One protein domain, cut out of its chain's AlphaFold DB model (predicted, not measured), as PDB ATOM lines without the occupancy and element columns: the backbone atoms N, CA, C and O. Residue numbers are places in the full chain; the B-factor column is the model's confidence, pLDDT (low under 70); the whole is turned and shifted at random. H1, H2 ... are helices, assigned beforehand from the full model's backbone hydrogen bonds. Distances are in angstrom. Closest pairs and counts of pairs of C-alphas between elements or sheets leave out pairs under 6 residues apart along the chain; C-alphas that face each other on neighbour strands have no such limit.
ATOM      1  N   TYR A   9     -15.592  39.539  14.560       84.88
ATOM      2  CA  TYR A   9     -14.495  40.121  13.799       84.88
ATOM      3  C   TYR A   9     -13.762  41.193  14.615       84.88
ATOM      4  O   TYR A   9     -12.533  41.170  14.671       84.88
ATOM      5  N   ASP A  10     -14.501  42.056  15.314       85.19
ATOM      6  CA  ASP A  10     -13.925  43.102  16.162       85.19
ATOM      7  C   ASP A  10     -13.135  42.507  17.339       85.19
ATOM      8  O   ASP A  10     -12.017  42.943  17.612       85.19
ATOM      9  N   TYR A  11     -13.650  41.452  17.984       84.00
ATOM     10  CA  TYR A  11     -12.939  40.779  19.080       84.00
ATOM     11  C   TYR A  11     -11.606  40.171  18.637       84.00
ATOM     12  O   TYR A  11     -10.599  40.293  19.338       84.00
ATOM     13  N   ARG A  12     -11.562  39.555  17.448       89.31
ATOM     14  CA  ARG A  12     -10.314  39.011  16.885       89.31
ATOM     15  C   ARG A  12      -9.300  40.097  16.525       89.31
ATOM     16  O   ARG A  12      -8.102  39.817  16.485       89.31
ATOM     17  N   LEU A  13      -9.760  41.321  16.275       90.25
ATOM     18  CA  LEU A  13      -8.930  42.446  15.848       90.25
ATOM     19  C   LEU A  13      -8.637  43.465  16.944       90.25
ATOM     20  O   LEU A  13      -8.008  44.483  16.664       90.25
ATOM     21  N   LEU A  14      -8.987  43.179  18.198       87.81
ATOM     22  CA  LEU A  14      -8.766  44.102  19.311       87.81
ATOM     23  C   LEU A  14      -7.315  44.611  19.376       87.81
ATOM     24  O   LEU A  14      -7.061  45.805  19.517       87.81
ATOM     25  N   TYR A  15      -6.353  43.703  19.197       90.50
ATOM     26  CA  TYR A  15      -4.931  44.043  19.169       90.50
ATOM     27  C   TYR A  15      -4.549  44.932  17.976       90.50
ATOM     28  O   TYR A  15      -3.713  45.826  18.109       90.50
ATOM     29  N   VAL A  16      -5.168  44.711  16.813       94.81
ATOM     30  CA  VAL A  16      -4.966  45.530  15.610       94.81
ATOM     31  C   VAL A  16      -5.486  46.944  15.855       94.81
ATOM     32  O   VAL A  16      -4.750  47.899  15.627       94.81
ATOM     33  N   TYR A  17      -6.694  47.091  16.405       93.44
ATOM     34  CA  TYR A  17      -7.272  48.396  16.730       93.44
ATOM     35  C   TYR A  17      -6.433  49.183  17.741       93.44
ATOM     36  O   TYR A  17      -6.150  50.354  17.510       93.44
ATOM     37  N   LEU A  18      -5.948  48.537  18.807       91.94
ATOM     38  CA  LEU A  18      -5.053  49.187  19.772       91.94
ATOM     39  C   LEU A  18      -3.752  49.675  19.120       91.94
ATOM     40  O   LEU A  18      -3.293  50.780  19.401       91.94
ATOM     41  N   ARG A  19      -3.156  48.878  18.225       95.94
ATOM     42  CA  ARG A  19      -1.940  49.284  17.504       95.94
ATOM     43  C   ARG A  19      -2.181  50.431  16.534       95.94
ATOM     44  O   ARG A  19      -1.291  51.263  16.398       95.94
ATOM     45  N   LEU A  20      -3.344  50.477  15.884       96.88
ATOM     46  CA  LEU A  20      -3.725  51.587  15.009       96.88
ATOM     47  C   LEU A  20      -3.845  52.895  15.796       96.88
ATOM     48  O   LEU A  20      -3.252  53.888  15.389       96.88
ATOM     49  N   LEU A  21      -4.520  52.873  16.949       94.88
ATOM     50  CA  LEU A  21      -4.684  54.056  17.803       94.88
ATOM     51  C   LEU A  21      -3.339  54.587  18.318       94.88
ATOM     52  O   LEU A  21      -3.067  55.777  18.219       94.88
ATOM     53  N   ILE A  22      -2.455  53.705  18.800       95.31
ATOM     54  CA  ILE A  22      -1.111  54.106  19.255       95.31
ATOM     55  C   ILE A  22      -0.272  54.659  18.094       95.31
ATOM     56  O   ILE A  22       0.527  55.574  18.284       95.31
ATOM     57  N   ALA A  23      -0.392  54.076  16.900       97.31
ATOM     58  CA  ALA A  23       0.349  54.538  15.735       97.31
ATOM     59  C   ALA A  23      -0.124  55.924  15.274       97.31
ATOM     60  O   ALA A  23       0.711  56.779  14.987       97.31
ATOM     61  N   GLU A  24      -1.437  56.163  15.267       96.81
ATOM     62  CA  GLU A  24      -2.024  57.472  14.971       96.81
ATOM     63  C   GLU A  24      -1.604  58.525  16.010       96.81
ATOM     64  O   GLU A  24      -1.141  59.596  15.628       96.81
ATOM     65  N   GLU A  25      -1.658  58.203  17.308       95.88
ATOM     66  CA  GLU A  25      -1.209  59.096  18.390       95.88
ATOM     67  C   GLU A  25       0.268  59.495  18.234       95.88
ATOM     68  O   GLU A  25       0.659  60.628  18.512       95.88
ATOM     69  N   LYS A  26       1.101  58.573  17.740       97.44
ATOM     70  CA  LYS A  26       2.522  58.814  17.457       97.44
ATOM     71  C   LYS A  26       2.777  59.512  16.118       97.44
ATOM     72  O   LYS A  26       3.937  59.770  15.803       97.44
ATOM     73  N   GLY A  27       1.738  59.789  15.328       97.19
ATOM     74  CA  GLY A  27       1.866  60.372  13.991       97.19
ATOM     75  C   GLY A  27       2.615  59.472  13.004       97.19
ATOM     76  O   GLY A  27       3.332  59.979  12.144       97.19
ATOM     77  N   ALA A  28       2.510  58.148  13.155       97.81
ATOM     78  CA  ALA A  28       3.177  57.195  12.276       97.81
ATOM     79  C   ALA A  28       2.636  57.265  10.838       97.81
ATOM     80  O   ALA A  28       1.455  57.535  10.612       97.81
ATOM     81  N   ASP A  29       3.495  56.960   9.863       97.69
ATOM     82  CA  ASP A  29       3.095  56.876   8.458       97.69
ATOM     83  C   ASP A  29       2.104  55.721   8.255       97.69
ATOM     84  O   ASP A  29       2.376  54.563   8.594       97.69
ATOM     85  N   TRP A  30       0.949  56.029   7.666       97.56
ATOM     86  CA  TRP A  30      -0.102  55.053   7.402       97.56
ATOM     87  C   TRP A  30       0.378  53.878   6.537       97.56
ATOM     88  O   TRP A  30      -0.130  52.768   6.692       97.56
ATOM     89  N   THR A  31       1.363  54.082   5.654       97.69
ATOM     90  CA  THR A  31       1.925  53.023   4.803       97.69
ATOM     91  C   THR A  31       2.729  52.010   5.619       97.69
ATOM     92  O   THR A  31       2.579  50.798   5.437       97.69
ATOM     93  N   GLU A  32       3.529  52.476   6.580       97.31
ATOM     94  CA  GLU A  32       4.270  51.617   7.506       97.31
ATOM     95  C   GLU A  32       3.310  50.865   8.432       97.31
ATOM     96  O   GLU A  32       3.455  49.659   8.669       97.31
ATOM     97  N   VAL A  33       2.271  51.549   8.905       97.81
ATOM     98  CA  VAL A  33       1.216  50.946   9.721       97.81
ATOM     99  C   VAL A  33       0.452  49.884   8.928       97.81
ATOM    100  O   VAL A  33       0.244  48.780   9.430       97.81
ATOM    101  N   ALA A  34       0.102  50.140   7.668       96.88
ATOM    102  CA  ALA A  34      -0.544  49.150   6.810       96.88
ATOM    103  C   ALA A  34       0.318  47.883   6.644       96.88
ATOM    104  O   ALA A  34      -0.177  46.772   6.859       96.88
ATOM    105  N   LYS A  35       1.625  48.034   6.388       97.25
ATOM    106  CA  LYS A  35       2.559  46.900   6.256       97.25
ATOM    107  C   LYS A  35       2.731  46.119   7.566       97.25
ATOM    108  O   LYS A  35       2.765  44.886   7.568       97.25
ATOM    109  N   THR A  36       2.850  46.808   8.700       96.56
ATOM    110  CA  THR A  36       3.265  46.195   9.980       96.56
ATOM    111  C   THR A  36       2.108  45.785  10.897       96.56
ATOM    112  O   THR A  36       2.253  44.854  11.702       96.56
ATOM    113  N   VAL A  37       0.973  46.476  10.807       96.25
ATOM    114  CA  VAL A  37      -0.229  46.252  11.623       96.25
ATOM    115  C   VAL A  37      -1.276  45.479  10.831       96.25
ATOM    116  O   VAL A  37      -1.730  44.444  11.313       96.25
ATOM    117  N   LEU A  38      -1.609  45.928   9.616       94.56
ATOM    118  CA  LEU A  38      -2.634  45.285   8.778       94.56
ATOM    119  C   LEU A  38      -2.086  44.146   7.914       94.56
ATOM    120  O   LEU A  38      -2.865  43.329   7.433       94.56
ATOM    121  N   ARG A  39      -0.758  44.064   7.749       95.88
ATOM    122  CA  ARG A  39      -0.083  43.089   6.872       95.88
ATOM    123  C   ARG A  39      -0.533  43.196   5.410       95.88
ATOM    124  O   ARG A  39      -0.561  42.195   4.702       95.88
ATOM    125  N   ILE A  40      -0.865  44.409   4.970       95.31
ATOM    126  CA  ILE A  40      -1.238  44.719   3.586       95.31
ATOM    127  C   ILE A  40      -0.123  45.568   2.978       95.31
ATOM    128  O   ILE A  40       0.375  46.481   3.638       95.31
ATOM    129  N   ASP A  41       0.276  45.262   1.745       95.88
ATOM    130  CA  ASP A  41       1.291  46.033   1.032       95.88
ATOM    131  C   ASP A  41       0.669  47.240   0.293       95.88
ATOM    132  O   ASP A  41      -0.018  47.049  -0.716       95.88
ATOM    133  N   PRO A  42       0.910  48.485   0.753       95.62
ATOM    134  CA  PRO A  42       0.422  49.691   0.097       95.62
ATOM    135  C   PRO A  42       1.094  49.964  -1.253       95.62
ATOM    136  O   PRO A  42       0.582  50.789  -1.997       95.62
ATOM    137  N   GLU A  43       2.208  49.313  -1.604       96.25
ATOM    138  CA  GLU A  43       2.812  49.478  -2.936       96.25
ATOM    139  C   GLU A  43       2.109  48.619  -3.994       96.25
ATOM    140  O   GLU A  43       1.984  49.038  -5.145       96.25
ATOM    141  N   ALA A  44       1.603  47.446  -3.603       96.00
ATOM    142  CA  ALA A  44       0.906  46.534  -4.503       96.00
ATOM    143  C   ALA A  44      -0.525  47.005  -4.828       96.00
ATOM    144  O   ALA A  44      -0.947  46.949  -5.981       96.00
ATOM    145  N   GLU A  45      -1.272  47.480  -3.823       93.69
ATOM    146  CA  GLU A  45      -2.658  47.956  -3.977       93.69
ATOM    147  C   GLU A  45      -2.910  49.226  -3.126       93.69
ATOM    148  O   GLU A  45      -3.611  49.158  -2.111       93.69
ATOM    149  N   PRO A  46      -2.360  50.400  -3.499       94.38
ATOM    150  CA  PRO A  46      -2.325  51.593  -2.642       94.38
ATOM    151  C   PRO A  46      -3.703  52.086  -2.209       94.38
ATOM    152  O   PRO A  46      -3.949  52.271  -1.019       94.38
ATOM    153  N   GLU A  47      -4.624  52.244  -3.161       97.06
ATOM    154  CA  GLU A  47      -5.963  52.775  -2.891       97.06
ATOM    155  C   GLU A  47      -6.755  51.850  -1.959       97.06
ATOM    156  O   GLU A  47      -7.291  52.274  -0.936       97.06
ATOM    157  N   ARG A  48      -6.764  50.546  -2.257       95.94
ATOM    158  CA  ARG A  48      -7.450  49.550  -1.427       95.94
ATOM    159  C   ARG A  48      -6.828  49.450  -0.036       95.94
ATOM    160  O   ARG A  48      -7.549  49.309   0.952       95.94
ATOM    161  N   THR A  49      -5.503  49.538   0.055       97.50
ATOM    162  CA  THR A  49      -4.782  49.505   1.333       97.50
ATOM    163  C   THR A  49      -5.111  50.728   2.178       97.50
ATOM    164  O   THR A  49      -5.375  50.591   3.373       97.50
ATOM    165  N   TYR A  50      -5.169  51.908   1.562       97.38
ATOM    166  CA  TYR A  50      -5.550  53.140   2.240       97.38
ATOM    167  C   TYR A  50      -6.998  53.092   2.740       97.38
ATOM    168  O   TYR A  50      -7.268  53.417   3.896       97.38
ATOM    169  N   GLN A  51      -7.930  52.599   1.921       97.50
ATOM    170  CA  GLN A  51      -9.322  52.397   2.332       97.50
ATOM    171  C   GLN A  51      -9.436  51.417   3.506       97.50
ATOM    172  O   GLN A  51     -10.173  51.675   4.460       97.50
ATOM    173  N   ALA A  52      -8.682  50.313   3.476       95.69
ATOM    174  CA  ALA A  52      -8.634  49.367   4.583       95.69
ATOM    175  C   ALA A  52      -8.076  50.020   5.857       95.69
ATOM    176  O   ALA A  52      -8.666  49.852   6.925       95.69
ATOM    177  N   TYR A  53      -6.995  50.795   5.748       97.56
ATOM    178  CA  TYR A  53      -6.430  51.559   6.861       97.56
ATOM    179  C   TYR A  53      -7.463  52.500   7.489       97.56
ATOM    180  O   TYR A  53      -7.737  52.396   8.685       97.56
ATOM    181  N   GLN A  54      -8.107  53.340   6.677       97.69
ATOM    182  CA  GLN A  54      -9.125  54.288   7.130       97.69
ATOM    183  C   GLN A  54     -10.316  53.585   7.792       97.69
ATOM    184  O   GLN A  54     -10.763  53.994   8.862       97.69
ATOM    185  N   ALA A  55     -10.805  52.487   7.209       95.12
ATOM    186  CA  ALA A  55     -11.929  51.736   7.762       95.12
ATOM    187  C   ALA A  55     -11.609  51.124   9.138       95.12
ATOM    188  O   ALA A  55     -12.432  51.203  10.051       95.12
ATOM    189  N   HIS A  56     -10.420  50.536   9.309       95.25
ATOM    190  CA  HIS A  56     -10.023  49.942  10.590       95.25
ATOM    191  C   HIS A  56      -9.716  51.008  11.646       95.25
ATOM    192  O   HIS A  56     -10.046  50.800  12.811       95.25
ATOM    193  N   LEU A  57      -9.135  52.146  11.257       95.94
ATOM    194  CA  LEU A  57      -8.874  53.258  12.170       95.94
ATOM    195  C   LEU A  57     -10.179  53.912  12.640       95.94
ATOM    196  O   LEU A  57     -10.377  54.096  13.838       95.94
ATOM    197  N   ALA A  58     -11.125  54.157  11.729       93.50
ATOM    198  CA  ALA A  58     -12.461  54.637  12.080       93.50
ATOM    199  C   ALA A  58     -13.191  53.661  13.020       93.50
ATOM    200  O   ALA A  58     -13.838  54.081  13.981       93.50
ATOM    201  N   ARG A  59     -13.052  52.348  12.787       91.50
ATOM    202  CA  ARG A  59     -13.610  51.319  13.676       91.50
ATOM    203  C   ARG A  59     -12.952  51.331  15.057       91.50
ATOM    204  O   ARG A  59     -13.660  51.239  16.057       91.50
ATOM    205  N   ALA A  60     -11.630  51.490  15.116       91.88
ATOM    206  CA  ALA A  60     -10.886  51.597  16.366       91.88
ATOM    207  C   ALA A  60     -11.332  52.819  17.189       91.88
ATOM    208  O   ALA A  60     -11.592  52.686  18.384       91.88
ATOM    209  N   HIS A  61     -11.517  53.972  16.537       91.56
ATOM    210  CA  HIS A  61     -12.060  55.188  17.156       91.56
ATOM    211  C   HIS A  61     -13.473  55.001  17.691       91.56
ATOM    212  O   HIS A  61     -13.773  55.402  18.816       91.56
ATOM    213  N   TRP A  62     -14.343  54.353  16.920       88.00
ATOM    214  CA  TRP A  62     -15.699  54.037  17.366       88.00
ATOM    215  C   TRP A  62     -15.691  53.146  18.618       88.00
ATOM    216  O   TRP A  62     -16.452  53.391  19.556       88.00
ATOM    217  N   MET A  63     -14.775  52.169  18.699       82.12
ATOM    218  CA  MET A  63     -14.680  51.333  19.897       82.12
ATOM    219  C   MET A  63     -14.333  52.136  21.160       82.12
ATOM    220  O   MET A  63     -14.800  51.782  22.240       82.12
ATOM    221  N   VAL A  64     -13.528  53.196  21.057       80.00
ATOM    222  CA  VAL A  64     -13.073  53.964  22.232       80.00
ATOM    223  C   VAL A  64     -13.942  55.183  22.562       80.00
ATOM    224  O   VAL A  64     -13.919  55.626  23.706       80.00
ATOM    225  N   SER A  65     -14.717  55.713  21.609       78.50
ATOM    226  CA  SER A  65     -15.427  56.998  21.763       78.50
ATOM    227  C   SER A  65     -16.923  56.902  22.079       78.50
ATOM    228  O   SER A  65     -17.431  57.774  22.783       78.50
ATOM    229  N   THR A  66     -17.645  55.883  21.597       61.78
ATOM    230  CA  THR A  66     -19.129  55.909  21.596       61.78
ATOM    231  C   THR A  66     -19.823  54.767  22.336       61.78
ATOM    232  O   THR A  66     -21.027  54.851  22.551       61.78
ATOM    233  N   GLY A  67     -19.109  53.722  22.765       58.59
ATOM    234  CA  GLY A  67     -19.736  52.605  23.493       58.59
ATOM    235  C   GLY A  67     -19.004  51.266  23.430       58.59
ATOM    236  O   GLY A  67     -19.300  50.378  24.225       58.59
ATOM    237  N   GLY A  68     -18.006  51.110  22.552       59.97
ATOM    238  CA  GLY A  68     -17.227  49.870  22.462       59.97
ATOM    239  C   GLY A  68     -16.459  49.527  23.741       59.97
ATOM    240  O   GLY A  68     -16.331  48.356  24.068       59.97
ATOM    241  N   TYR A  69     -16.009  50.514  24.519       61.62
ATOM    242  CA  TYR A  69     -15.371  50.274  25.815       61.62
ATOM    243  C   TYR A  69     -16.336  49.664  26.846       61.62
ATOM    244  O   TYR A  69     -15.975  48.711  27.537       61.62
ATOM    245  N   GLU A  70     -17.575  50.156  26.912       61.97
ATOM    246  CA  GLU A  70     -18.618  49.603  27.788       61.97
ATOM    247  C   GLU A  70     -19.090  48.219  27.302       61.97
ATOM    248  O   GLU A  70     -19.302  47.314  28.113       61.97
ATOM    249  N   LEU A  71     -19.149  47.998  25.983       60.88
ATOM    250  CA  LEU A  71     -19.390  46.679  25.380       60.88
ATOM    251  C   LEU A  71     -18.232  45.690  25.640       60.88
ATOM    252  O   LEU A  71     -18.466  44.516  25.909       60.88
ATOM    253  N   LEU A  72     -16.975  46.147  25.632       63.25
ATOM    254  CA  LEU A  72     -15.807  45.327  25.981       63.25
ATOM    255  C   LEU A  72     -15.770  44.985  27.474       63.25
ATOM    256  O   LEU A  72     -15.391  43.870  27.830       63.25
ATOM    257  N   ARG A  73     -16.167  45.919  28.351       63.78
ATOM    258  CA  ARG A  73     -16.315  45.653  29.792       63.78
ATOM    259  C   ARG A  73     -17.405  44.625  30.076       63.78
ATOM    260  O   ARG A  73     -17.204  43.776  30.936       63.78
ATOM    261  N   SER A  74     -18.534  44.700  29.377       61.25
ATOM    262  CA  SER A  74     -19.664  43.782  29.581       61.25
ATOM    263  C   SER A  74     -19.464  42.413  28.921       61.25
ATOM    264  O   SER A  74     -19.960  41.421  29.441       61.25
ATOM    265  N   ALA A  75     -18.671  42.320  27.848       60.78
ATOM    266  CA  ALA A  75     -18.338  41.054  27.187       60.78
ATOM    267  C   ALA A  75     -17.293  40.197  27.928       60.78
ATOM    268  O   ALA A  75     -17.035  39.064  27.527       60.78
ATOM    269  N   ARG A  76     -16.677  40.715  29.001       59.19
ATOM    270  CA  ARG A  76     -15.778  39.947  29.872       59.19
ATOM    271  C   ARG A  76     -16.322  39.844  31.291       59.19
ATOM    272  O   ARG A  76     -15.719  40.397  32.204       59.19
TER     273      ARG A  76
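This is residues 9 to 76 of the 78 residues of an uncharacterized protein of Pelagibacterium halotolerans (strain DSM 22347 / JCM 15775 / CGMCC 1.7692 / B2) (UniProt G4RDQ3). The helical hairpin of H2 and H3 packs crosswise on one side of the long helix H4, which runs along the longest axis; short H1, before H2, and short H5, after H4, both lie toward the end of that axis where H4 ends at residue 65, and neither touches another helix. Its 68 residues include five named helices, H1 to H5 in order, all helix in class. It is compact, with a radius of gyration of the C-alphas of 12.5 A, and elongated, 40 by 24 by 16 A.

H1, residues 9 to 12, begins at C-alpha 9 (-14.495, 40.121, 13.799). H2 is residues 14 to 25, 16.8 A; H3 residues 30 to 38, 10.2 A; H4 residues 46 to 65, 28.2 A; H5 residues 68 to 74, ending at C-alpha 74 (-19.664, 43.782, 29.581).

H1 and H2 meet only through their link. H2 and H3, a hairpin, touch at a shallow tilt of 20 degrees, opposite ways; the closest C-alphas, Val 16 and Val 37, are 6.2 A apart. H2 touches H4 with residues 17 to 21 alone, about perpendicular at 82 degrees; closest are C-alphas Tyr 17 and Ala 60, 4.8 A. H3 touches H4, only just about perpendicular at 72 degrees; closest are C-alphas Ala 34 and Tyr 53, 6.4 A. H4 and H5 are close but not clearly touching, C-alphas Met 63 and Tyr 69 being closest at 6.1 A. In H2 to H5 every O i to N i+4 pair is within hydrogen-bond range; H1 is too short for one.

The farthest C-alphas, Glu 43 and Ser 74, are 39.9 A apart. The printed part has no cut and no long link. Residues 66 to 76 have pLDDT under 70.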